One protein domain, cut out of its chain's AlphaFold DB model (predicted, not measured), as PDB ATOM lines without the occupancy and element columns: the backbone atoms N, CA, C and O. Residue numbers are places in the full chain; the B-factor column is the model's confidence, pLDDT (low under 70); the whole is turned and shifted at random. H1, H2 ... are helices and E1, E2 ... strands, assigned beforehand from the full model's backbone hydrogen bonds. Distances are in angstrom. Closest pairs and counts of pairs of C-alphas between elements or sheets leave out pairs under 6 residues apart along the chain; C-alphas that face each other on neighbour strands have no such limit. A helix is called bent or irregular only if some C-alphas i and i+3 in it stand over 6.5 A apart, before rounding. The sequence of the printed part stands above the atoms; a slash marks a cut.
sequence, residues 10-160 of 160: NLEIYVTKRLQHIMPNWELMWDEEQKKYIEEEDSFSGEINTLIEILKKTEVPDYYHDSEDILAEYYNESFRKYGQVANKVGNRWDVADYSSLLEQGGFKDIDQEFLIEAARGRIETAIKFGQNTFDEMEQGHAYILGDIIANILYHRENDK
ATOM      1  N   ASN A  10       5.394   4.990  14.315       95.38
ATOM      2  CA  ASN A  10       4.159   4.411  14.840       95.38
ATOM      3  C   ASN A  10       4.193   2.882  14.840       95.38
ATOM      4  O   ASN A  10       3.485   2.278  15.648       95.38
ATOM      5  N   LEU A  11       4.979   2.241  13.966       95.69
ATOM      6  CA  LEU A  11       5.074   0.781  13.932       95.69
ATOM      7  C   LEU A  11       5.623   0.248  15.256       95.69
ATOM      8  O   LEU A  11       5.047  -0.669  15.836       95.69
ATOM      9  N   GLU A  12       6.667   0.883  15.782       94.50
ATOM     10  CA  GLU A  12       7.207   0.589  17.109       94.50
ATOM     11  C   GLU A  12       6.123   0.718  18.196       94.50
ATOM     12  O   GLU A  12       5.887  -0.195  18.993       94.50
ATOM     13  N   ILE A  13       5.425   1.856  18.219       95.12
ATOM     14  CA  ILE A  13       4.476   2.189  19.287       95.12
ATOM     15  C   ILE A  13       3.228   1.302  19.249       95.12
ATOM     16  O   ILE A  13       2.737   0.885  20.305       95.12
ATOM     17  N   TYR A  14       2.693   1.023  18.061       96.56
ATOM     18  CA  TYR A  14       1.445   0.274  17.889       96.56
ATOM     19  C   TYR A  14       1.640  -1.237  17.808       96.56
ATOM     20  O   TYR A  14       0.658  -1.960  17.999       96.56
ATOM     21  N   VAL A  15       2.870  -1.712  17.591       97.19
ATOM     22  CA  VAL A  15       3.176  -3.139  17.446       97.19
ATOM     23  C   VAL A  15       4.156  -3.614  18.514       97.19
ATOM     24  O   VAL A  15       3.744  -4.223  19.503       97.19
ATOM     25  N   THR A  16       5.451  -3.357  18.343       96.75
ATOM     26  CA  THR A  16       6.506  -4.051  19.098       96.75
ATOM     27  C   THR A  16       6.536  -3.646  20.564       96.75
ATOM     28  O   THR A  16       6.666  -4.510  21.432       96.75
ATOM     29  N   LYS A  17       6.288  -2.370  20.883       96.19
ATOM     30  CA  LYS A  17       6.213  -1.884  22.270       96.19
ATOM     31  C   LYS A  17       5.163  -2.611  23.102       96.19
ATOM     32  O   LYS A  17       5.336  -2.811  24.303       96.19
ATOM     33  N   ARG A  18       4.052  -3.023  22.489       94.31
ATOM     34  CA  ARG A  18       2.988  -3.764  23.189       94.31
ATOM     35  C   ARG A  18       3.413  -5.187  23.519       94.31
ATOM     36  O   ARG A  18       2.987  -5.738  24.533       94.31
ATOM     37  N   LEU A  19       4.302  -5.743  22.705       95.88
ATOM     38  CA  LEU A  19       4.878  -7.068  22.876       95.88
ATOM     39  C   LEU A  19       6.219  -7.044  23.633       95.88
ATOM     40  O   LEU A  19       6.873  -8.078  23.730       95.88
ATOM     41  N   GLN A  20       6.599  -5.914  24.251       96.06
ATOM     42  CA  GLN A  20       7.856  -5.772  25.010       96.06
ATOM     43  C   GLN A  20       8.014  -6.776  26.167       96.06
ATOM     44  O   GLN A  20       9.099  -6.978  26.696       96.06
ATOM     45  N   HIS A  21       6.904  -7.361  26.622       94.31
ATOM     46  CA  HIS A  21       6.892  -8.371  27.675       94.31
ATOM     47  C   HIS A  21       7.309  -9.764  27.171       94.31
ATOM     48  O   HIS A  21       7.573 -10.641  27.988       94.31
ATOM     49  N   ILE A  22       7.347  -9.952  25.849       95.25
ATOM     50  CA  ILE A  22       7.794 -11.161  25.153       95.25
ATOM     51  C   ILE A  22       9.217 -10.941  24.637       95.25
ATOM     52  O   ILE A  22      10.114 -11.697  24.989       95.25
ATOM     53  N   MET A  23       9.419  -9.865  23.869       95.31
ATOM     54  CA  MET A  23      10.712  -9.458  23.312       95.31
ATOM     55  C   MET A  23      11.084  -8.064  23.847       95.31
ATOM     56  O   MET A  23      10.519  -7.070  23.382       95.31
ATOM     57  N   PRO A  24      11.966  -7.957  24.859       94.50
ATOM     58  CA  PRO A  24      12.259  -6.698  25.544       94.50
ATOM     59  C   PRO A  24      12.974  -5.645  24.688       94.50
ATOM     60  O   PRO A  24      12.852  -4.462  25.006       94.50
ATOM     61  N   ASN A  25      13.671  -6.021  23.613       96.88
ATOM     62  CA  ASN A  25      14.267  -5.070  22.670       96.88
ATOM     63  C   ASN A  25      13.225  -4.685  21.609       96.88
ATOM     64  O   ASN A  25      13.268  -5.111  20.455       96.88
ATOM     65  N   TRP A  26      12.224  -3.922  22.049       95.88
ATOM     66  CA  TRP A  26      11.048  -3.567  21.250       95.88
ATOM     67  C   TRP A  26      11.270  -2.386  20.295       95.88
ATOM     68  O   TRP A  26      10.446  -2.177  19.407       95.88
ATOM     69  N   GLU A  27      12.330  -1.604  20.484       96.25
ATOM     70  CA  GLU A  27      12.660  -0.458  19.631       96.25
ATOM     71  C   GLU A  27      13.016  -0.931  18.213       96.25
ATOM     72  O   GLU A  27      13.613  -1.992  18.028       96.25
ATOM     73  N   LEU A  28      12.625  -0.153  17.200       95.75
ATOM     74  CA  LEU A  28      12.879  -0.493  15.800       95.75
ATOM     75  C   LEU A  28      13.858   0.501  15.174       95.75
ATOM     76  O   LEU A  28      13.534   1.667  14.961       95.75
ATOM     77  N   MET A  29      15.047   0.029  14.795       95.56
ATOM     78  CA  MET A  29      16.015   0.839  14.050       95.56
ATOM     79  C   MET A  29      15.982   0.516  12.558       95.56
ATOM     80  O   MET A  29      16.027  -0.649  12.168       95.56
ATOM     81  N   TRP A  30      15.940   1.539  11.707       95.81
ATOM     82  CA  TRP A  30      15.897   1.373  10.254       95.81
ATOM     83  C   TRP A  30      17.293   1.424   9.617       95.81
ATOM     84  O   TRP A  30      18.059   2.361   9.845       95.81
ATOM     85  N   ASP A  31      17.610   0.435   8.778       96.12
ATOM     86  CA  ASP A  31      18.804   0.419   7.932       96.12
ATOM     87  C   ASP A  31      18.468   0.988   6.544       96.12
ATOM     88  O   ASP A  31      17.825   0.344   5.708       96.12
ATOM     89  N   GLU A  32      18.934   2.208   6.278       93.06
ATOM     90  CA  GLU A  32      18.721   2.900   5.004       93.06
ATOM     91  C   GLU A  32      19.411   2.237   3.802       93.06
ATOM     92  O   GLU A  32      18.956   2.413   2.667       93.06
ATOM     93  N   GLU A  33      20.496   1.491   4.020       94.00
ATOM     94  CA  GLU A  33      21.233   0.797   2.961       94.00
ATOM     95  C   GLU A  33      20.529  -0.510   2.590       94.00
ATOM     96  O   GLU A  33      20.311  -0.792   1.408       94.00
ATOM     97  N   GLN A  34      20.121  -1.282   3.597       93.38
ATOM     98  CA  GLN A  34      19.480  -2.584   3.401       93.38
ATOM     99  C   GLN A  34      17.962  -2.497   3.208       93.38
ATOM    100  O   GLN A  34      17.352  -3.482   2.786       93.38
ATOM    101  N   LYS A  35      17.357  -1.329   3.471       93.38
ATOM    102  CA  LYS A  35      15.907  -1.080   3.393       93.38
ATOM    103  C   LYS A  35      15.101  -2.086   4.215       93.38
ATOM    104  O   LYS A  35      14.127  -2.667   3.731       93.38
ATOM    105  N   LYS A  36      15.553  -2.305   5.450       95.88
ATOM    106  CA  LYS A  36      14.917  -3.180   6.435       95.88
ATOM    107  C   LYS A  36      15.218  -2.705   7.855       95.88
ATOM    108  O   LYS A  36      16.128  -1.906   8.061       95.88
ATOM    109  N   TYR A  37      14.487  -3.229   8.830       96.88
ATOM    110  CA  TYR A  37      14.809  -3.012  10.235       96.88
ATOM    111  C   TYR A  37      16.058  -3.806  10.635       96.88
ATOM    112  O   TYR A  37      16.273  -4.923  10.156       96.88
ATOM    113  N   ILE A  38      16.895  -3.224  11.490       97.56
ATOM    114  CA  ILE A  38      18.099  -3.864  12.020       97.56
ATOM    115  C   ILE A  38      17.664  -4.991  12.955       97.56
ATOM    116  O   ILE A  38      16.880  -4.788  13.875       97.56
ATOM    117  N   GLU A  39      18.149  -6.199  12.680       96.75
ATOM    118  CA  GLU A  39      17.849  -7.382  13.485       96.75
ATOM    119  C   GLU A  39      18.714  -7.388  14.745       96.75
ATOM    120  O   GLU A  39      19.942  -7.308  14.665       96.75
ATOM    121  N   GLU A  40      18.062  -7.502  15.899       95.06
ATOM    122  CA  GLU A  40      18.687  -7.521  17.219       95.06
ATOM    123  C   GLU A  40      18.216  -8.759  17.994       95.06
ATOM    124  O   GLU A  40      17.167  -9.333  17.698       95.06
ATOM    125  N   GLU A  41      19.010  -9.201  18.971       94.31
ATOM    126  CA  GLU A  41      18.600 -10.269  19.891       94.31
ATOM    127  C   GLU A  41      17.403  -9.802  20.733       94.31
ATOM    128  O   GLU A  41      17.271  -8.606  20.997       94.31
ATOM    129  N   ASP A  42      16.533 -10.726  21.148       94.50
ATOM    130  CA  ASP A  42      15.356 -10.429  21.978       94.50
ATOM    131  C   ASP A  42      14.438  -9.327  21.399       94.50
ATOM    132  O   ASP A  42      13.842  -8.538  22.141       94.50
ATOM    133  N   SER A  43      14.339  -9.263  20.066       96.50
ATOM    134  CA  SER A  43      13.578  -8.274  19.296       96.50
ATOM    135  C   SER A  43      12.701  -8.937  18.232       96.50
ATOM    136  O   SER A  43      13.042  -9.989  17.701       96.50
ATOM    137  N   PHE A  44      11.602  -8.274  17.859       97.50
ATOM    138  CA  PHE A  44      10.751  -8.670  16.730       97.50
ATOM    139  C   PHE A  44      11.203  -8.097  15.375       97.50
ATOM    140  O   PHE A  44      10.507  -8.284  14.374       97.50
ATOM    141  N   SER A  45      12.332  -7.383  15.294       96.75
ATOM    142  CA  SER A  45      12.800  -6.758  14.044       96.75
ATOM    143  C   SER A  45      12.907  -7.745  12.871       96.75
ATOM    144  O   SER A  45      12.511  -7.426  11.746       96.75
ATOM    145  N   GLY A  46      13.387  -8.971  13.117       96.31
ATOM    146  CA  GLY A  46      13.495 -10.017  12.091       96.31
ATOM    147  C   GLY A  46      12.137 -10.537  11.616       96.31
ATOM    148  O   GLY A  46      11.888 -10.672  10.410       96.31
ATOM    149  N   GLU A  47      11.221 -10.781  12.547       96.81
ATOM    150  CA  GLU A  47       9.852 -11.198  12.262       96.81
ATOM    151  C   GLU A  47       9.071 -10.111  11.511       96.81
ATOM    152  O   GLU A  47       8.349 -10.433  10.565       96.81
ATOM    153  N   ILE A  48       9.262  -8.834  11.861       97.06
ATOM    154  CA  ILE A  48       8.698  -7.690  11.135       97.06
ATOM    155  C   ILE A  48       9.212  -7.660   9.697       97.06
ATOM    156  O   ILE A  48       8.405  -7.595   8.768       97.06
ATOM    157  N   ASN A  49      10.526  -7.772   9.482       96.88
ATOM    158  CA  ASN A  49      11.100  -7.814   8.134       96.88
ATOM    159  C   ASN A  49      10.496  -8.955   7.302       96.88
ATOM    160  O   ASN A  49      10.100  -8.763   6.149       96.88
ATOM    161  N   THR A  50      10.370 -10.135   7.907       96.50
ATOM    162  CA  THR A  50       9.769 -11.310   7.267       96.50
ATOM    163  C   THR A  50       8.302 -11.066   6.918       96.50
ATOM    164  O   THR A  50       7.867 -11.357   5.804       96.50
ATOM    165  N   LEU A  51       7.529 -10.499   7.845       97.12
ATOM    166  CA  LEU A  51       6.117 -10.196   7.642       97.12
ATOM    167  C   LEU A  51       5.905  -9.133   6.558       97.12
ATOM    168  O   LEU A  51       5.017  -9.294   5.724       97.12
ATOM    169  N   ILE A  52       6.744  -8.097   6.504       96.31
ATOM    170  CA  ILE A  52       6.720  -7.096   5.431       96.31
ATOM    171  C   ILE A  52       6.908  -7.774   4.068       96.31
ATOM    172  O   ILE A  52       6.175  -7.474   3.123       96.31
ATOM    173  N   GLU A  53       7.846  -8.718   3.950       96.06
ATOM    174  CA  GLU A  53       8.063  -9.467   2.708       96.06
ATOM    175  C   GLU A  53       6.898 -10.397   2.347       96.06
ATOM    176  O   GLU A  53       6.601 -10.566   1.162       96.06
ATOM    177  N   ILE A  54       6.215 -10.971   3.340       96.38
ATOM    178  CA  ILE A  54       4.983 -11.742   3.128       96.38
ATOM    179  C   ILE A  54       3.886 -10.819   2.594       96.38
ATOM    180  O   ILE A  54       3.377 -11.059   1.503       96.38
ATOM    181  N   LEU A  55       3.609  -9.705   3.275       95.69
ATOM    182  CA  LEU A  55       2.599  -8.723   2.867       95.69
ATOM    183  C   LEU A  55       2.867  -8.159   1.462       95.69
ATOM    184  O   LEU A  55       1.930  -7.862   0.726       95.69
ATOM    185  N   LYS A  56       4.136  -8.017   1.044       93.06
ATOM    186  CA  LYS A  56       4.489  -7.588  -0.326       93.06
ATOM    187  C   LYS A  56       4.056  -8.601  -1.386       93.06
ATOM    188  O   LYS A  56       3.814  -8.197  -2.523       93.06
ATOM    189  N   LYS A  57       4.015  -9.887  -1.036       93.75
ATOM    190  CA  LYS A  57       3.711 -11.008  -1.936       93.75
ATOM    191  C   LYS A  57       2.248 -11.437  -1.873       93.75
ATOM    192  O   LYS A  57       1.774 -12.013  -2.847       93.75
ATOM    193  N   THR A  58       1.551 -11.155  -0.775       93.69
ATOM    194  CA  THR A  58       0.121 -11.440  -0.627       93.69
ATOM    195  C   THR A  58      -0.693 -10.649  -1.650       93.69
ATOM    196  O   THR A  58      -0.521  -9.430  -1.808       93.69
ATOM    197  N   GLU A  59      -1.590 -11.349  -2.344       88.12
ATOM    198  CA  GLU A  59      -2.542 -10.727  -3.258       88.12
ATOM    199  C   GLU A  59      -3.430  -9.731  -2.507       88.12
ATOM    200  O   GLU A  59      -3.673  -9.845  -1.308       88.12
ATOM    201  N   VAL A  60      -3.862  -8.682  -3.203       84.50
ATOM    202  CA  VAL A  60      -4.738  -7.688  -2.585       84.50
ATOM    203  C   VAL A  60      -6.138  -8.287  -2.522       84.50
ATOM    204  O   VAL A  60      -6.689  -8.546  -3.591       84.50
ATOM    205  N   PRO A  61      -6.728  -8.486  -1.331       77.75
ATOM    206  CA  PRO A  61      -8.094  -8.971  -1.253       77.75
ATOM    207  C   PRO A  61      -9.036  -7.934  -1.871       77.75
ATOM    208  O   PRO A  61      -8.893  -6.728  -1.634       77.75
ATOM    209  N   ASP A  62     -10.015  -8.402  -2.649       74.19
ATOM    210  CA  ASP A  62     -11.041  -7.536  -3.245       74.19
ATOM    211  C   ASP A  62     -11.823  -6.781  -2.155       74.19
ATOM    212  O   ASP A  62     -12.135  -5.595  -2.314       74.19
ATOM    213  N   TYR A  63     -12.060  -7.445  -1.016       75.75
ATOM    214  CA  TYR A  63     -12.719  -6.896   0.164       75.75
ATOM    215  C   TYR A  63     -12.007  -7.352   1.440       75.75
ATOM    216  O   TYR A  63     -12.181  -8.469   1.908       75.75
ATOM    217  N   TYR A  64     -11.231  -6.460   2.060       69.62
ATOM    218  CA  TYR A  64     -10.477  -6.786   3.281       69.62
ATOM    219  C   TYR A  64     -11.365  -7.129   4.489       69.62
ATOM    220  O   TYR A  64     -10.902  -7.736   5.451       69.62
ATOM    221  N   HIS A  65     -12.638  -6.727   4.449       79.50
ATOM    222  CA  HIS A  65     -13.612  -7.092   5.470       79.50
ATOM    223  C   HIS A  65     -13.974  -8.579   5.445       79.50
ATOM    224  O   HIS A  65     -14.421  -9.074   6.471       79.50
ATOM    225  N   ASP A  66     -13.763  -9.292   4.334       85.06
ATOM    226  CA  ASP A  66     -14.103 -10.715   4.244       85.06
ATOM    227  C   ASP A  66     -13.207 -11.543   5.179       85.06
ATOM    228  O   ASP A  66     -13.699 -12.379   5.935       85.06
ATOM    229  N   SER A  67     -11.906 -11.245   5.221       89.56
ATOM    230  CA  SER A  67     -10.965 -11.904   6.135       89.56
ATOM    231  C   SER A  67     -11.249 -11.535   7.602       89.56
ATOM    232  O   SER A  67     -11.206 -12.392   8.483       89.56
ATOM    233  N   GLU A  68     -11.631 -10.280   7.883       90.44
ATOM    234  CA  GLU A  68     -12.055  -9.856   9.231       90.44
ATOM    235  C   GLU A  68     -13.366 -10.524   9.676       90.44
ATOM    236  O   GLU A  68     -13.522 -10.858  10.851       90.44
ATOM    237  N   ASP A  69     -14.298 -10.760   8.750       92.88
ATOM    238  CA  ASP A  69     -15.535 -11.489   9.020       92.88
ATOM    239  C   ASP A  69     -15.260 -12.948   9.387       92.88
ATOM    240  O   ASP A  69     -15.865 -13.466  10.325       92.88
ATOM    241  N   ILE A  70     -14.328 -13.606   8.693       93.88
ATOM    242  CA  ILE A  70     -13.935 -14.985   9.009       93.88
ATOM    243  C   ILE A  70     -13.334 -15.061  10.418       93.88
ATOM    244  O   ILE A  70     -13.731 -15.917  11.212       93.88
ATOM    245  N   LEU A  71     -12.449 -14.123  10.775       95.00
ATOM    246  CA  LEU A  71     -11.887 -14.029  12.128       95.00
ATOM    247  C   LEU A  71     -12.980 -13.814  13.189       95.00
ATOM    248  O   LEU A  71     -12.956 -14.443  14.250       95.00
ATOM    249  N   ALA A  72     -13.979 -12.977  12.900       94.56
ATOM    250  CA  ALA A  72     -15.117 -12.761  13.789       94.56
ATOM    251  C   ALA A  72     -15.982 -14.022  13.968       94.56
ATOM    252  O   ALA A  72     -16.459 -14.303  15.073       94.56
ATOM    253  N   GLU A  73     -16.168 -14.815  12.911       95.25
ATOM    254  CA  GLU A  73     -16.864 -16.099  13.009       95.25
ATOM    255  C   GLU A  73     -16.067 -17.108  13.846       95.25
ATOM    256  O   GLU A  73     -16.633 -17.746  14.738       95.25
ATOM    257  N   TYR A  74     -14.744 -17.186  13.672       96.06
ATOM    258  CA  TYR A  74     -13.877 -18.010  14.519       96.06
ATOM    259  C   TYR A  74     -13.951 -17.624  15.997       96.06
ATOM    260  O   TYR A  74     -14.063 -18.507  16.861       96.06
ATOM    261  N   TYR A  75     -13.957 -16.320  16.292       95.44
ATOM    262  CA  TYR A  75     -14.212 -15.800  17.633       95.44
ATOM    263  C   TYR A  75     -15.567 -16.289  18.163       95.44
ATOM    264  O   TYR A  75     -15.649 -16.902  19.233       95.44
ATOM    265  N   ASN A  76     -16.639 -16.093  17.395       94.88
ATOM    266  CA  ASN A  76     -17.988 -16.483  17.790       94.88
ATOM    267  C   ASN A  76     -18.105 -17.986  18.070       94.88
ATOM    268  O   ASN A  76     -18.717 -18.385  19.061       94.88
ATOM    269  N   GLU A  77     -17.503 -18.838  17.248       94.12
ATOM    270  CA  GLU A  77     -17.480 -20.280  17.490       94.12
ATOM    271  C   GLU A  77     -16.805 -20.651  18.819       94.12
ATOM    272  O   GLU A  77     -17.257 -21.563  19.516       94.12
ATOM    273  N   SER A  78     -15.722 -19.958  19.174       92.69
ATOM    274  CA  SER A  78     -14.959 -20.218  20.399       92.69
ATOM    275  C   SER A  78     -15.685 -19.713  21.653       92.69
ATOM    276  O   SER A  78     -15.662 -20.380  22.696       92.69
ATOM    277  N   PHE A  79     -16.379 -18.575  21.546       91.00
ATOM    278  CA  PHE A  79     -16.870 -17.824  22.702       91.00
ATOM    279  C   PHE A  79     -18.389 -17.816  22.908       91.00
ATOM    280  O   PHE A  79     -18.845 -17.553  24.027       91.00
ATOM    281  N   ARG A  80     -19.189 -18.229  21.915       90.69
ATOM    282  CA  ARG A  80     -20.661 -18.273  22.022       90.69
ATOM    283  C   ARG A  80     -21.152 -19.081  23.223       90.69
ATOM    284  O   ARG A  80     -22.114 -18.687  23.879       90.69
ATOM    285  N   LYS A  81     -20.475 -20.181  23.566       91.25
ATOM    286  CA  LYS A  81     -20.809 -21.014  24.742       91.25
ATOM    287  C   LYS A  81     -20.633 -20.290  26.086       91.25
ATOM    288  O   LYS A  81     -21.215 -20.714  27.078       91.25
ATOM    289  N   TYR A  82     -19.855 -19.209  26.112       90.06
ATOM    290  CA  TYR A  82     -19.643 -18.345  27.275       90.06
ATOM    291  C   TYR A  82     -20.531 -17.091  27.251       90.06
ATOM    292  O   TYR A  82     -20.361 -16.207  28.084       90.06
ATOM    293  N   GLY A  83     -21.475 -17.003  26.306       88.12
ATOM    294  CA  GLY A  83     -22.391 -15.870  26.177       88.12
ATOM    295  C   GLY A  83     -21.776 -14.622  25.539       88.12
ATOM    296  O   GLY A  83     -22.431 -13.584  25.526       88.12
ATOM    297  N   GLN A  84     -20.556 -14.707  25.004       87.25
ATOM    298  CA  GLN A  84     -19.947 -13.623  24.233       87.25
ATOM    299  C   GLN A  84     -20.182 -13.881  22.744       87.25
ATOM    300  O   GLN A  84     -19.869 -14.960  22.238       87.25
ATOM    301  N   VAL A  85     -20.785 -12.908  22.063       89.44
ATOM    302  CA  VAL A  85     -21.091 -12.970  20.632       89.44
ATOM    303  C   VAL A  85     -20.856 -11.589  20.038       89.44
ATOM    304  O   VAL A  85     -21.451 -10.614  20.497       89.44
ATOM    305  N   ALA A  86     -20.013 -11.524  19.016       92.38
ATOM    306  CA  ALA A  86     -19.868 -10.355  18.169       92.38
ATOM    307  C   ALA A  86     -20.952 -10.383  17.089       92.38
ATOM    308  O   ALA A  86     -21.201 -11.427  16.477       92.38
ATOM    309  N   ASN A  87     -21.599  -9.244  16.849       92.31
ATOM    310  CA  ASN A  87     -22.635  -9.120  15.824       92.31
ATOM    311  C   ASN A  87     -22.214  -8.098  14.778       92.31
ATOM    312  O   ASN A  87     -21.728  -7.024  15.120       92.31
ATOM    313  N   LYS A  88     -22.452  -8.381  13.500       91.56
ATOM    314  CA  LYS A  88     -22.166  -7.416  12.440       91.56
ATOM    315  C   LYS A  88     -23.286  -6.375  12.339       91.56
ATOM    316  O   LYS A  88     -24.446  -6.716  12.114       91.56
ATOM    317  N   VAL A  89     -22.940  -5.098  12.485       89.56
ATOM    318  CA  VAL A  89     -23.837  -3.943  12.350       89.56
ATOM    319  C   VAL A  89     -23.352  -3.084  11.181       89.56
ATOM    320  O   VAL A  89     -22.412  -2.296  11.290       89.56
ATOM    321  N   GLY A  90     -23.990  -3.255  10.020       87.19
ATOM    322  CA  GLY A  90     -23.521  -2.659   8.767       87.19
ATOM    323  C   GLY A  90     -22.174  -3.256   8.346       87.19
ATOM    324  O   GLY A  90     -22.068  -4.465   8.165       87.19
ATOM    325  N   ASN A  91     -21.145  -2.413   8.224       82.62
ATOM    326  CA  ASN A  91     -19.790  -2.827   7.828       82.62
ATOM    327  C   ASN A  91     -18.833  -2.994   9.022       82.62
ATOM    328  O   ASN A  91     -17.620  -2.994   8.839       82.62
ATOM    329  N   ARG A  92     -19.349  -3.049  10.254       83.38
ATOM    330  CA  ARG A  92     -18.533  -3.136  11.473       83.38
ATOM    331  C   ARG A  92     -19.033  -4.252  12.371       83.38
ATOM    332  O   ARG A  92     -20.235  -4.497  12.430       83.38
ATOM    333  N   TRP A  93     -18.120  -4.881  13.095       89.94
ATOM    334  CA  TRP A  93     -18.472  -5.796  14.171       89.94
ATOM    335  C   TRP A  93     -18.699  -5.008  15.457       89.94
ATOM    336  O   TRP A  93     -17.836  -4.249  15.895       89.94
ATOM    337  N   ASP A  94     -19.887  -5.167  16.026       89.56
ATOM    338  CA  ASP A  94     -20.242  -4.671  17.347       89.56
ATOM    339  C   ASP A  94     -19.707  -5.651  18.389       89.56
ATOM    340  O   ASP A  94     -20.237  -6.749  18.596       89.56
ATOM    341  N   VAL A  95     -18.583  -5.258  18.978       87.62
ATOM    342  CA  VAL A  95     -17.864  -5.974  20.023       87.62
ATOM    343  C   VAL A  95     -17.247  -4.941  20.961       87.62
ATOM    344  O   VAL A  95     -16.899  -3.838  20.543       87.62
ATOM    345  N   ALA A  96     -17.120  -5.289  22.242       83.25
ATOM    346  CA  ALA A  96     -16.545  -4.386  23.237       83.25
ATOM    347  C   ALA A  96     -15.073  -4.042  22.940       83.25
ATOM    348  O   ALA A  96     -14.638  -2.930  23.228       83.25
ATOM    349  N   ASP A  97     -14.333  -4.990  22.358       87.94
ATOM    350  CA  ASP A  97     -12.927  -4.849  21.995       87.94
ATOM    351  C   ASP A  97     -12.660  -5.544  20.649       87.94
ATOM    352  O   ASP A  97     -12.748  -6.769  20.532       87.94
ATOM    353  N   TYR A  98     -12.363  -4.742  19.624       90.62
ATOM    354  CA  TYR A  98     -12.084  -5.236  18.274       90.62
ATOM    355  C   TYR A  98     -10.732  -5.947  18.179       90.62
ATOM    356  O   TYR A  98     -10.622  -6.946  17.473       90.62
ATOM    357  N   SER A  99      -9.723  -5.481  18.925       89.00
ATOM    358  CA  SER A  99      -8.411  -6.134  18.979       89.00
ATOM    359  C   SER A  99      -8.556  -7.537  19.554       89.00
ATOM    360  O   SER A  99      -8.028  -8.490  18.985       89.00
ATOM    361  N   SER A 100      -9.330  -7.672  20.638       90.19
ATOM    362  CA  SER A 100      -9.609  -8.972  21.253       90.19
ATOM    363  C   SER A 100     -10.341  -9.912  20.295       90.19
ATOM    364  O   SER A 100      -9.992 -11.085  20.225       90.19
ATOM    365  N   LEU A 101     -11.309  -9.418  19.513       94.69
ATOM    366  CA  LEU A 101     -11.983 -10.229  18.493       94.69
ATOM    367  C   LEU A 101     -10.987 -10.800  17.475       94.69
ATOM    368  O   LEU A 101     -11.033 -11.998  17.194       94.69
ATOM    369  N   LEU A 102     -10.090  -9.963  16.946       94.31
ATOM    370  CA  LEU A 102      -9.110 -10.374  15.938       94.31
ATOM    371  C   LEU A 102      -8.072 -11.347  16.507       94.31
ATOM    372  O   LEU A 102      -7.777 -12.358  15.877       94.31
ATOM    373  N   GLU A 103      -7.552 -11.064  17.700       93.19
ATOM    374  CA  GLU A 103      -6.593 -11.925  18.404       93.19
ATOM    375  C   GLU A 103      -7.210 -13.304  18.655       93.19
ATOM    376  O   GLU A 103      -6.702 -14.337  18.231       93.19
ATOM    377  N   GLN A 104      -8.384 -13.324  19.281       93.81
ATOM    378  CA  GLN A 104      -9.042 -14.559  19.681       93.81
ATOM    379  C   GLN A 104      -9.557 -15.372  18.483       93.81
ATOM    380  O   GLN A 104      -9.528 -16.604  18.513       93.81
ATOM    381  N   GLY A 105     -10.010 -14.704  17.418       93.50
ATOM    382  CA  GLY A 105     -10.338 -15.346  16.144       93.50
ATOM    383  C   GLY A 105      -9.109 -15.954  15.466       93.50
ATOM    384  O   GLY A 105      -9.183 -17.060  14.928       93.50
ATOM    385  N   GLY A 106      -7.961 -15.285  15.564       93.94
ATOM    386  CA  GLY A 106      -6.724 -15.713  14.924       93.94
ATOM    387  C   GLY A 106      -6.105 -16.998  15.493       93.94
ATOM    388  O   GLY A 106      -5.276 -17.601  14.826       93.94
ATOM    389  N   PHE A 107      -6.517 -17.485  16.670       92.81
ATOM    390  CA  PHE A 107      -6.077 -18.803  17.171       92.81
ATOM    391  C   PHE A 107      -6.605 -19.984  16.339       92.81
ATOM    392  O   PHE A 107      -6.119 -21.107  16.474       92.81
ATOM    393  N   LYS A 108      -7.624 -19.759  15.503       92.88
ATOM    394  CA  LYS A 108      -8.110 -20.730  14.509       92.88
ATOM    395  C   LYS A 108      -7.654 -20.398  13.085       92.88
ATOM    396  O   LYS A 108      -7.988 -21.138  12.162       92.88
ATOM    397  N   ASP A 109      -6.927 -19.298  12.911       93.69
ATOM    398  CA  ASP A 109      -6.414 -18.835  11.628       93.69
ATOM    399  C   ASP A 109      -5.078 -19.524  11.333       93.69
ATOM    400  O   ASP A 109      -4.024 -19.143  11.848       93.69
ATOM    401  N   ILE A 110      -5.150 -20.605  10.557       91.56
ATOM    402  CA  ILE A 110      -3.994 -21.432  10.201       91.56
ATOM    403  C   ILE A 110      -2.993 -20.570   9.430       91.56
ATOM    404  O   ILE A 110      -3.363 -19.889   8.477       91.56
ATOM    405  N   ASP A 111      -1.732 -20.583   9.868       92.19
ATOM    406  CA  ASP A 111      -0.644 -19.760   9.315       92.19
ATOM    407  C   ASP A 111      -0.945 -18.243   9.286       92.19
ATOM    408  O   ASP A 111      -0.258 -17.470   8.609       92.19
ATOM    409  N   GLN A 112      -1.946 -17.809  10.062       95.38
ATOM    410  CA  GLN A 112      -2.432 -16.434  10.139       95.38
ATOM    411  C   GLN A 112      -2.850 -15.853   8.772       95.38
ATOM    412  O   GLN A 112      -2.667 -14.658   8.523       95.38
ATOM    413  N   GLU A 113      -3.369 -16.694   7.871       94.56
ATOM    414  CA  GLU A 113      -3.740 -16.316   6.504       94.56
ATOM    415  C   GLU A 113      -4.725 -15.138   6.484       94.56
ATOM    416  O   GLU A 113      -4.452 -14.114   5.848       94.56
ATOM    417  N   PHE A 114      -5.813 -15.215   7.253       95.38
ATOM    418  CA  PHE A 114      -6.839 -14.168   7.269       95.38
ATOM    419  C   PHE A 114      -6.367 -12.882   7.954       95.38
ATOM    420  O   PHE A 114      -6.731 -11.783   7.524       95.38
ATOM    421  N   LEU A 115      -5.517 -12.973   8.980       96.06
ATOM    422  CA  LEU A 115      -4.862 -11.803   9.570       96.06
ATOM    423  C   LEU A 115      -3.930 -11.110   8.560       96.06
ATOM    424  O   LEU A 115      -3.939  -9.881   8.450       96.06
ATOM    425  N   ILE A 116      -3.148 -11.877   7.793       96.62
ATOM    426  CA  ILE A 116      -2.256 -11.345   6.752       96.62
ATOM    427  C   ILE A 116      -3.068 -10.658   5.645       96.62
ATOM    428  O   ILE A 116      -2.717  -9.551   5.226       96.62
ATOM    429  N   GLU A 117      -4.164 -11.265   5.191       95.56
ATOM    430  CA  GLU A 117      -5.065 -10.663   4.204       95.56
ATOM    431  C   GLU A 117      -5.720  -9.376   4.723       95.56
ATOM    432  O   GLU A 117      -5.719  -8.354   4.027       95.56
ATOM    433  N   ALA A 118      -6.215  -9.377   5.966       94.38
ATOM    434  CA  ALA A 118      -6.803  -8.194   6.593       94.38
ATOM    435  C   ALA A 118      -5.788  -7.040   6.673       94.38
ATOM    436  O   ALA A 118      -6.096  -5.902   6.296       94.38
ATOM    437  N   ALA A 119      -4.545  -7.329   7.082       96.06
ATOM    438  CA  ALA A 119      -3.457  -6.354   7.066       96.06
ATOM    439  C   ALA A 119      -3.184  -5.834   5.647       96.06
ATOM    440  O   ALA A 119      -3.134  -4.619   5.424       96.06
ATOM    441  N   ARG A 120      -3.062  -6.736   4.666       95.56
ATOM    442  CA  ARG A 120      -2.793  -6.394   3.262       95.56
ATOM    443  C   ARG A 120      -3.855  -5.458   2.693       95.56
ATOM    444  O   ARG A 120      -3.524  -4.441   2.079       95.56
ATOM    445  N   GLY A 121      -5.123  -5.776   2.918       93.81
ATOM    446  CA  GLY A 121      -6.243  -4.984   2.439       93.81
ATOM    447  C   GLY A 121      -6.354  -3.605   3.101       93.81
ATOM    448  O   GLY A 121      -6.681  -2.624   2.424       93.81
ATOM    449  N   ARG A 122      -6.003  -3.483   4.389       93.12
ATOM    450  CA  ARG A 122      -5.920  -2.187   5.090       93.12
ATOM    451  C   ARG A 122      -4.824  -1.291   4.534       93.12
ATOM    452  O   ARG A 122      -5.087  -0.119   4.277       93.12
ATOM    453  N   ILE A 123      -3.638  -1.845   4.289       95.25
ATOM    454  CA  ILE A 123      -2.519  -1.115   3.679       95.25
ATOM    455  C   ILE A 123      -2.912  -0.595   2.292       95.25
ATOM    456  O   ILE A 123      -2.720   0.576   1.975       95.25
ATOM    457  N   GLU A 124      -3.517  -1.441   1.461       94.06
ATOM    458  CA  GLU A 124      -3.941  -1.040   0.115       94.06
ATOM    459  C   GLU A 124      -5.077  -0.014   0.138       94.06
ATOM    460  O   GLU A 124      -5.122   0.883  -0.703       94.06
ATOM    461  N   THR A 125      -5.967  -0.090   1.126       91.88
ATOM    462  CA  THR A 125      -6.997   0.929   1.341       91.88
ATOM    463  C   THR A 125      -6.371   2.268   1.736       91.88
ATOM    464  O   THR A 125      -6.703   3.282   1.125       91.88
ATOM    465  N   ALA A 126      -5.418   2.283   2.673       94.25
ATOM    466  CA  ALA A 126      -4.688   3.492   3.061       94.25
ATOM    467  C   ALA A 126      -4.009   4.154   1.849       94.25
ATOM    468  O   ALA A 126      -4.239   5.335   1.573       94.25
ATOM    469  N   ILE A 127      -3.293   3.361   1.044       94.56
ATOM    470  CA  ILE A 127      -2.629   3.829  -0.181       94.56
ATOM    471  C   ILE A 127      -3.646   4.406  -1.178       94.56
ATOM    472  O   ILE A 127      -3.417   5.478  -1.739       94.56
ATOM    473  N   LYS A 128      -4.799   3.750  -1.382       93.44
ATOM    474  CA  LYS A 128      -5.880   4.257  -2.254       93.44
ATOM    475  C   LYS A 128      -6.420   5.618  -1.801       93.44
ATOM    476  O   LYS A 128      -6.831   6.411  -2.645       93.44
ATOM    477  N   PHE A 129      -6.402   5.897  -0.499       94.25
ATOM    478  CA  PHE A 129      -6.797   7.185   0.079       94.25
ATOM    479  C   PHE A 129      -5.633   8.182   0.228       94.25
ATOM    480  O   PHE A 129      -5.819   9.250   0.808       94.25
ATOM    481  N   GLY A 130      -4.458   7.879  -0.333       95.44
ATOM    482  CA  GLY A 130      -3.300   8.775  -0.354       95.44
ATOM    483  C   GLY A 130      -2.459   8.777   0.925       95.44
ATOM    484  O   GLY A 130      -1.605   9.646   1.059       95.44
ATOM    485  N   GLN A 131      -2.684   7.825   1.835       96.31
ATOM    486  CA  GLN A 131      -1.859   7.583   3.022       96.31
ATOM    487  C   GLN A 131      -0.794   6.549   2.629       96.31
ATOM    488  O   GLN A 131      -1.085   5.357   2.519       96.31
ATOM    489  N   ASN A 132       0.410   7.006   2.288       95.56
ATOM    490  CA  ASN A 132       1.429   6.191   1.616       95.56
ATOM    491  C   ASN A 132       2.393   5.496   2.579       95.56
ATOM    492  O   ASN A 132       3.125   4.599   2.150       95.56
ATOM    493  N   THR A 133       2.385   5.891   3.849       96.88
ATOM    494  CA  THR A 133       3.152   5.265   4.929       96.88
ATOM    495  C   THR A 133       2.236   4.903   6.096       96.88
ATOM    496  O   THR A 133       1.137   5.443   6.230       96.88
ATOM    497  N   PHE A 134       2.697   3.998   6.958       97.00
ATOM    498  CA  PHE A 134       2.011   3.644   8.199       97.00
ATOM    499  C   PHE A 134       1.809   4.873   9.099       97.00
ATOM    500  O   PHE A 134       0.750   5.039   9.699       97.00
ATOM    501  N   ASP A 135       2.784   5.782   9.123       96.56
ATOM    502  CA  ASP A 135       2.740   6.994   9.946       96.56
ATOM    503  C   ASP A 135       1.762   8.056   9.418       96.56
ATOM    504  O   ASP A 135       1.285   8.894  10.180       96.56
ATOM    505  N   GLU A 136       1.423   8.007   8.126       96.19
ATOM    506  CA  GLU A 136       0.414   8.869   7.499       96.19
ATOM    507  C   GLU A 136      -1.020   8.353   7.685       96.19
ATOM    508  O   GLU A 136      -1.976   9.045   7.315       96.19
ATOM    509  N   MET A 137      -1.194   7.139   8.213       96.12
ATOM    510  CA  MET A 137      -2.515   6.546   8.351       96.12
ATOM    511  C   MET A 137      -3.404   7.326   9.325       96.12
ATOM    512  O   MET A 137      -2.956   7.844  10.347       96.12
ATOM    513  N   GLU A 138      -4.709   7.348   9.044       95.12
ATOM    514  CA  GLU A 138      -5.690   7.784  10.041       95.12
ATOM    515  C   GLU A 138      -5.557   6.920  11.307       95.12
ATOM    516  O   GLU A 138      -5.435   5.697  11.220       95.12
ATOM    517  N   GLN A 139      -5.572   7.558  12.479       93.88
ATOM    518  CA  GLN A 139      -5.203   6.941  13.753       93.88
ATOM    519  C   GLN A 139      -5.982   5.654  14.062       93.88
ATOM    520  O   GLN A 139      -5.383   4.672  14.499       93.88
ATOM    521  N   GLY A 140      -7.297   5.628  13.834       91.25
ATOM    522  CA  GLY A 140      -8.112   4.431  14.041       91.25
ATOM    523  C   GLY A 140      -7.715   3.279  13.114       91.25
ATOM    524  O   GLY A 140      -7.597   2.135  13.553       91.25
ATOM    525  N   HIS A 141      -7.454   3.568  11.839       92.25
ATOM    526  CA  HIS A 141      -6.958   2.566  10.894       92.25
ATOM    527  C   HIS A 141      -5.537   2.086  11.222       92.25
ATOM    528  O   HIS A 141      -5.283   0.884  11.113       92.25
ATOM    529  N   ALA A 142      -4.644   2.992  11.632       95.62
ATOM    530  CA  ALA A 142      -3.273   2.681  12.039       95.62
ATOM    531  C   ALA A 142      -3.256   1.765  13.269       95.62
ATOM    532  O   ALA A 142      -2.544   0.764  13.285       95.62
ATOM    533  N   TYR A 143      -4.100   2.069  14.261       95.00
ATOM    534  CA  TYR A 143      -4.239   1.275  15.477       95.00
ATOM    535  C   TYR A 143      -4.661  -0.162  15.168       95.00
ATOM    536  O   TYR A 143      -3.993  -1.096  15.596       95.00
ATOM    537  N   ILE A 144      -5.702  -0.349  14.348       93.88
ATOM    538  CA  ILE A 144      -6.179  -1.695  14.002       93.88
ATOM    539  C   ILE A 144      -5.151  -2.455  13.153       93.88
ATOM    540  O   ILE A 144      -4.963  -3.652  13.338       93.88
ATOM    541  N   LEU A 145      -4.474  -1.792  12.208       96.19
ATOM    542  CA  LEU A 145      -3.400  -2.452  11.463       96.19
ATOM    543  C   LEU A 145      -2.251  -2.858  12.404       96.19
ATOM    544  O   LEU A 145      -1.721  -3.956  12.267       96.19
ATOM    545  N   GLY A 146      -1.921  -2.017  13.386       97.31
ATOM    546  CA  GLY A 146      -0.978  -2.347  14.451       97.31
ATOM    547  C   GLY A 146      -1.423  -3.549  15.292       97.31
ATOM    548  O   GLY A 146      -0.620  -4.452  15.508       97.31
ATOM    549  N   ASP A 147      -2.699  -3.612  15.695       95.88
ATOM    550  CA  ASP A 147      -3.290  -4.770  16.388       95.88
ATOM    551  C   ASP A 147      -3.111  -6.053  15.572       95.88
ATOM    552  O   ASP A 147      -2.634  -7.056  16.092       95.88
ATOM    553  N   ILE A 148      -3.450  -6.020  14.280       96.75
ATOM    554  CA  ILE A 148      -3.340  -7.189  13.399       96.75
ATOM    555  C   ILE A 148      -1.888  -7.661  13.310       96.75
ATOM    556  O   ILE A 148      -1.621  -8.850  13.472       96.75
ATOM    557  N   ILE A 149      -0.941  -6.746  13.084       97.94
ATOM    558  CA  ILE A 149       0.485  -7.089  13.008       97.94
ATOM    559  C   ILE A 149       0.963  -7.666  14.347       97.94
ATOM    560  O   ILE A 149       1.634  -8.697  14.354       97.94
ATOM    561  N   ALA A 150       0.589  -7.054  15.473       97.38
ATOM    562  CA  ALA A 150       0.952  -7.544  16.800       97.38
ATOM    563  C   ALA A 150       0.385  -8.948  17.066       97.38
ATOM    564  O   ALA A 150       1.108  -9.805  17.567       97.38
ATOM    565  N   ASN A 151      -0.860  -9.213  16.665       96.69
ATOM    566  CA  ASN A 151      -1.488 -10.528  16.794       96.69
ATOM    567  C   ASN A 151      -0.774 -11.586  15.941       96.69
ATOM    568  O   ASN A 151      -0.528 -12.688  16.424       96.69
ATOM    569  N   ILE A 152      -0.368 -11.250  14.707       97.44
ATOM    570  CA  ILE A 152       0.423 -12.159  13.859       97.44
ATOM    571  C   ILE A 152       1.745 -12.523  14.549       97.44
ATOM    572  O   ILE A 152       2.097 -13.701  14.614       97.44
ATOM    573  N   LEU A 153       2.475 -11.531  15.071       96.94
ATOM    574  CA  LEU A 153       3.734 -11.766  15.788       96.94
ATOM    575  C   LEU A 153       3.520 -12.617  17.043       96.94
ATOM    576  O   LEU A 153       4.259 -13.569  17.275       96.94
ATOM    577  N   TYR A 154       2.486 -12.297  17.821       95.75
ATOM    578  CA  TYR A 154       2.134 -13.023  19.031       95.75
ATOM    579  C   TYR A 154       1.798 -14.490  18.740       95.75
ATOM    580  O   TYR A 154       2.295 -15.377  19.431       95.75
ATOM    581  N   HIS A 155       0.996 -14.777  17.713       94.12
ATOM    582  CA  HIS A 155       0.617 -16.155  17.378       94.12
ATOM    583  C   HIS A 155       1.831 -16.961  16.930       94.12
ATOM    584  O   HIS A 155       2.078 -18.037  17.463       94.12
ATOM    585  N   ARG A 156       2.660 -16.385  16.052       94.06
ATOM    586  CA  ARG A 156       3.896 -17.030  15.593       94.06
ATOM    587  C   ARG A 156       4.865 -17.337  16.722       94.06
ATOM    588  O   ARG A 156       5.552 -18.345  16.647       94.06
ATOM    589  N   GLU A 157       4.940 -16.482  17.738       93.00
ATOM    590  CA  GLU A 157       5.788 -16.741  18.900       93.00
ATOM    591  C   GLU A 157       5.227 -17.854  19.793       93.00
ATOM    592  O   GLU A 157       5.995 -18.665  20.296       93.00
ATOM    593  N   ASN A 158       3.902 -17.944  19.959       87.12
ATOM    594  CA  ASN A 158       3.289 -19.040  20.721       87.12
ATOM    595  C   ASN A 158       3.343 -20.396  19.998       87.12
ATOM    596  O   ASN A 158       3.225 -21.429  20.658       87.12
ATOM    597  N   ASP A 159       3.496 -20.396  18.673       84.19
ATOM    598  CA  ASP A 159       3.590 -21.608  17.854       84.19
ATOM    599  C   ASP A 159       5.021 -22.200  17.787       84.19
ATOM    600  O   ASP A 159       5.200 -23.285  17.224       84.19
ATOM    601  N   LYS A 160       6.040 -21.511  18.334       81.38
ATOM    602  CA  LYS A 160       7.440 -21.985  18.417       81.38
ATOM    603  C   LYS A 160       7.640 -23.012  19.541       81.38
ATOM    604  O   LYS A 160       8.384 -23.993  19.292       81.38
TER     605      LYS A 160
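AT A GLANCE: This is residues 10 to 160 of the 160 residues of an uncharacterized protein of Marinilabiliaceae bacterium JC017 (UniProt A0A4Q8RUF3). Two long helices, H6 and H7, run side by side in opposite ways and make the core; on one side of them H5 packs on both and H4 packs on H6, and beyond these the small hairpin of E1 and E2 makes one end of the whole. On the other side lie H3 and the short H1 and H2, and the long link from H2 to H3, residues 20 to 44, reaches out toward the opposite end. The printed part has 151 residues, with seven named helices and two named strands in the order H1 H2 H3 H4 E1 E2 H5 H6 H7; E1 and E2 form one antiparallel sheet, and the class is mostly helix. The whole is compact, with a radius of gyration of the C-alphas of 15.5 A, and spans 49 by 35 by 25 A.

IN THESE COORDINATES: Strand E1 is residues 87 to 89 and strand E2 is residues 92 to 94. Before them comes H4, residues 64 to 82, 28.2 A from first to last C-alpha; it is irregular, with C-alphas 78 and 81 at 7.3 A, and has a kink of 35 degrees near residue 76. After them come H5, residues 98 to 106 and 12.2 A long, and H6, residues 110 to 128 and 28.6 A long. H6 is irregular too, with C-alphas 111 and 114 at 8.6 A. H7, residues 139 to 158, is the longest helix by residues and begins with C-alpha 139 at (-5.203, 6.941, 13.753) and ends with C-alpha 158 at (3.289, -19.040, 20.721). The printed part opens with H1, residues 10 to 14, its first C-alpha at (4.159, 4.411, 14.840), then H2, residues 16 to 19, and H3, residues 45 to 57 and 18.9 A long.

HOW THE PARTS SIT: E1 and E2 are a hairpin at 131 degrees, with N 89 and O 92 at 2.8 A and N 94 and O 87 at 2.8 A, within hydrogen-bond range. H4 and E1 are near each other, and the closest C-alphas of H4 and E2, those of Ala 72 and Trp 93, are 7.7 A apart. H4 touches H5 about perpendicular at 83 degrees, closest at the C-alphas of Tyr 75 and Gly 105, 4.2 A. With residues 64 to 71 alone H4 touches residues 114 to 122 of H6, at a steep tilt of 43 degrees, opposite ways; the closest C-alphas are those of Tyr 64 and Gly 121, 4.7 A. H5 touches H7 at a shallow tilt of 31 degrees, the same way, closest at the C-alphas of Glu 103 and Asn 151, 5.5 A. H6 and H7 are a helical hairpin at a shallow tilt of 22 degrees, closest at the C-alphas of Ala 119 and Leu 145, 5.9 A. H3 and H6 only just touch, with 3 pairs of C-alphas within 8 A, closest at those of Leu 55 and Arg 120, 5.9 A. H1 touches residues 142 to 150 of H7, closest at the C-alphas of Tyr 14 and Gly 146, 5.0 A, and H2 touches residues 150 to 154, closest at those of Thr 16 and Ala 150, 7.0 A. H4 and H7 are apart. Every O i to N i+4 pair is within hydrogen-bond range in H1, H3, H5 and H7; in H4 it is 12 of 15 and in H6 13 of 15, and H2 is too short for such a pair. The helix packing is mostly crossed, but only just: of 6 pairs that touch and have a tilt, 2 are shallow.

THE WHOLE: The C-alphas of Glu 33 and Gly 83 are the two farthest apart, at 52.2 A. The printed part has no cut. The link from H2 to H3 is long, 25 residues, and within it residues 30 to 31 pair with residues 36 to 37, antiparallel. The mean pLDDT of the printed part is 93.1, and residue 64 is under 70.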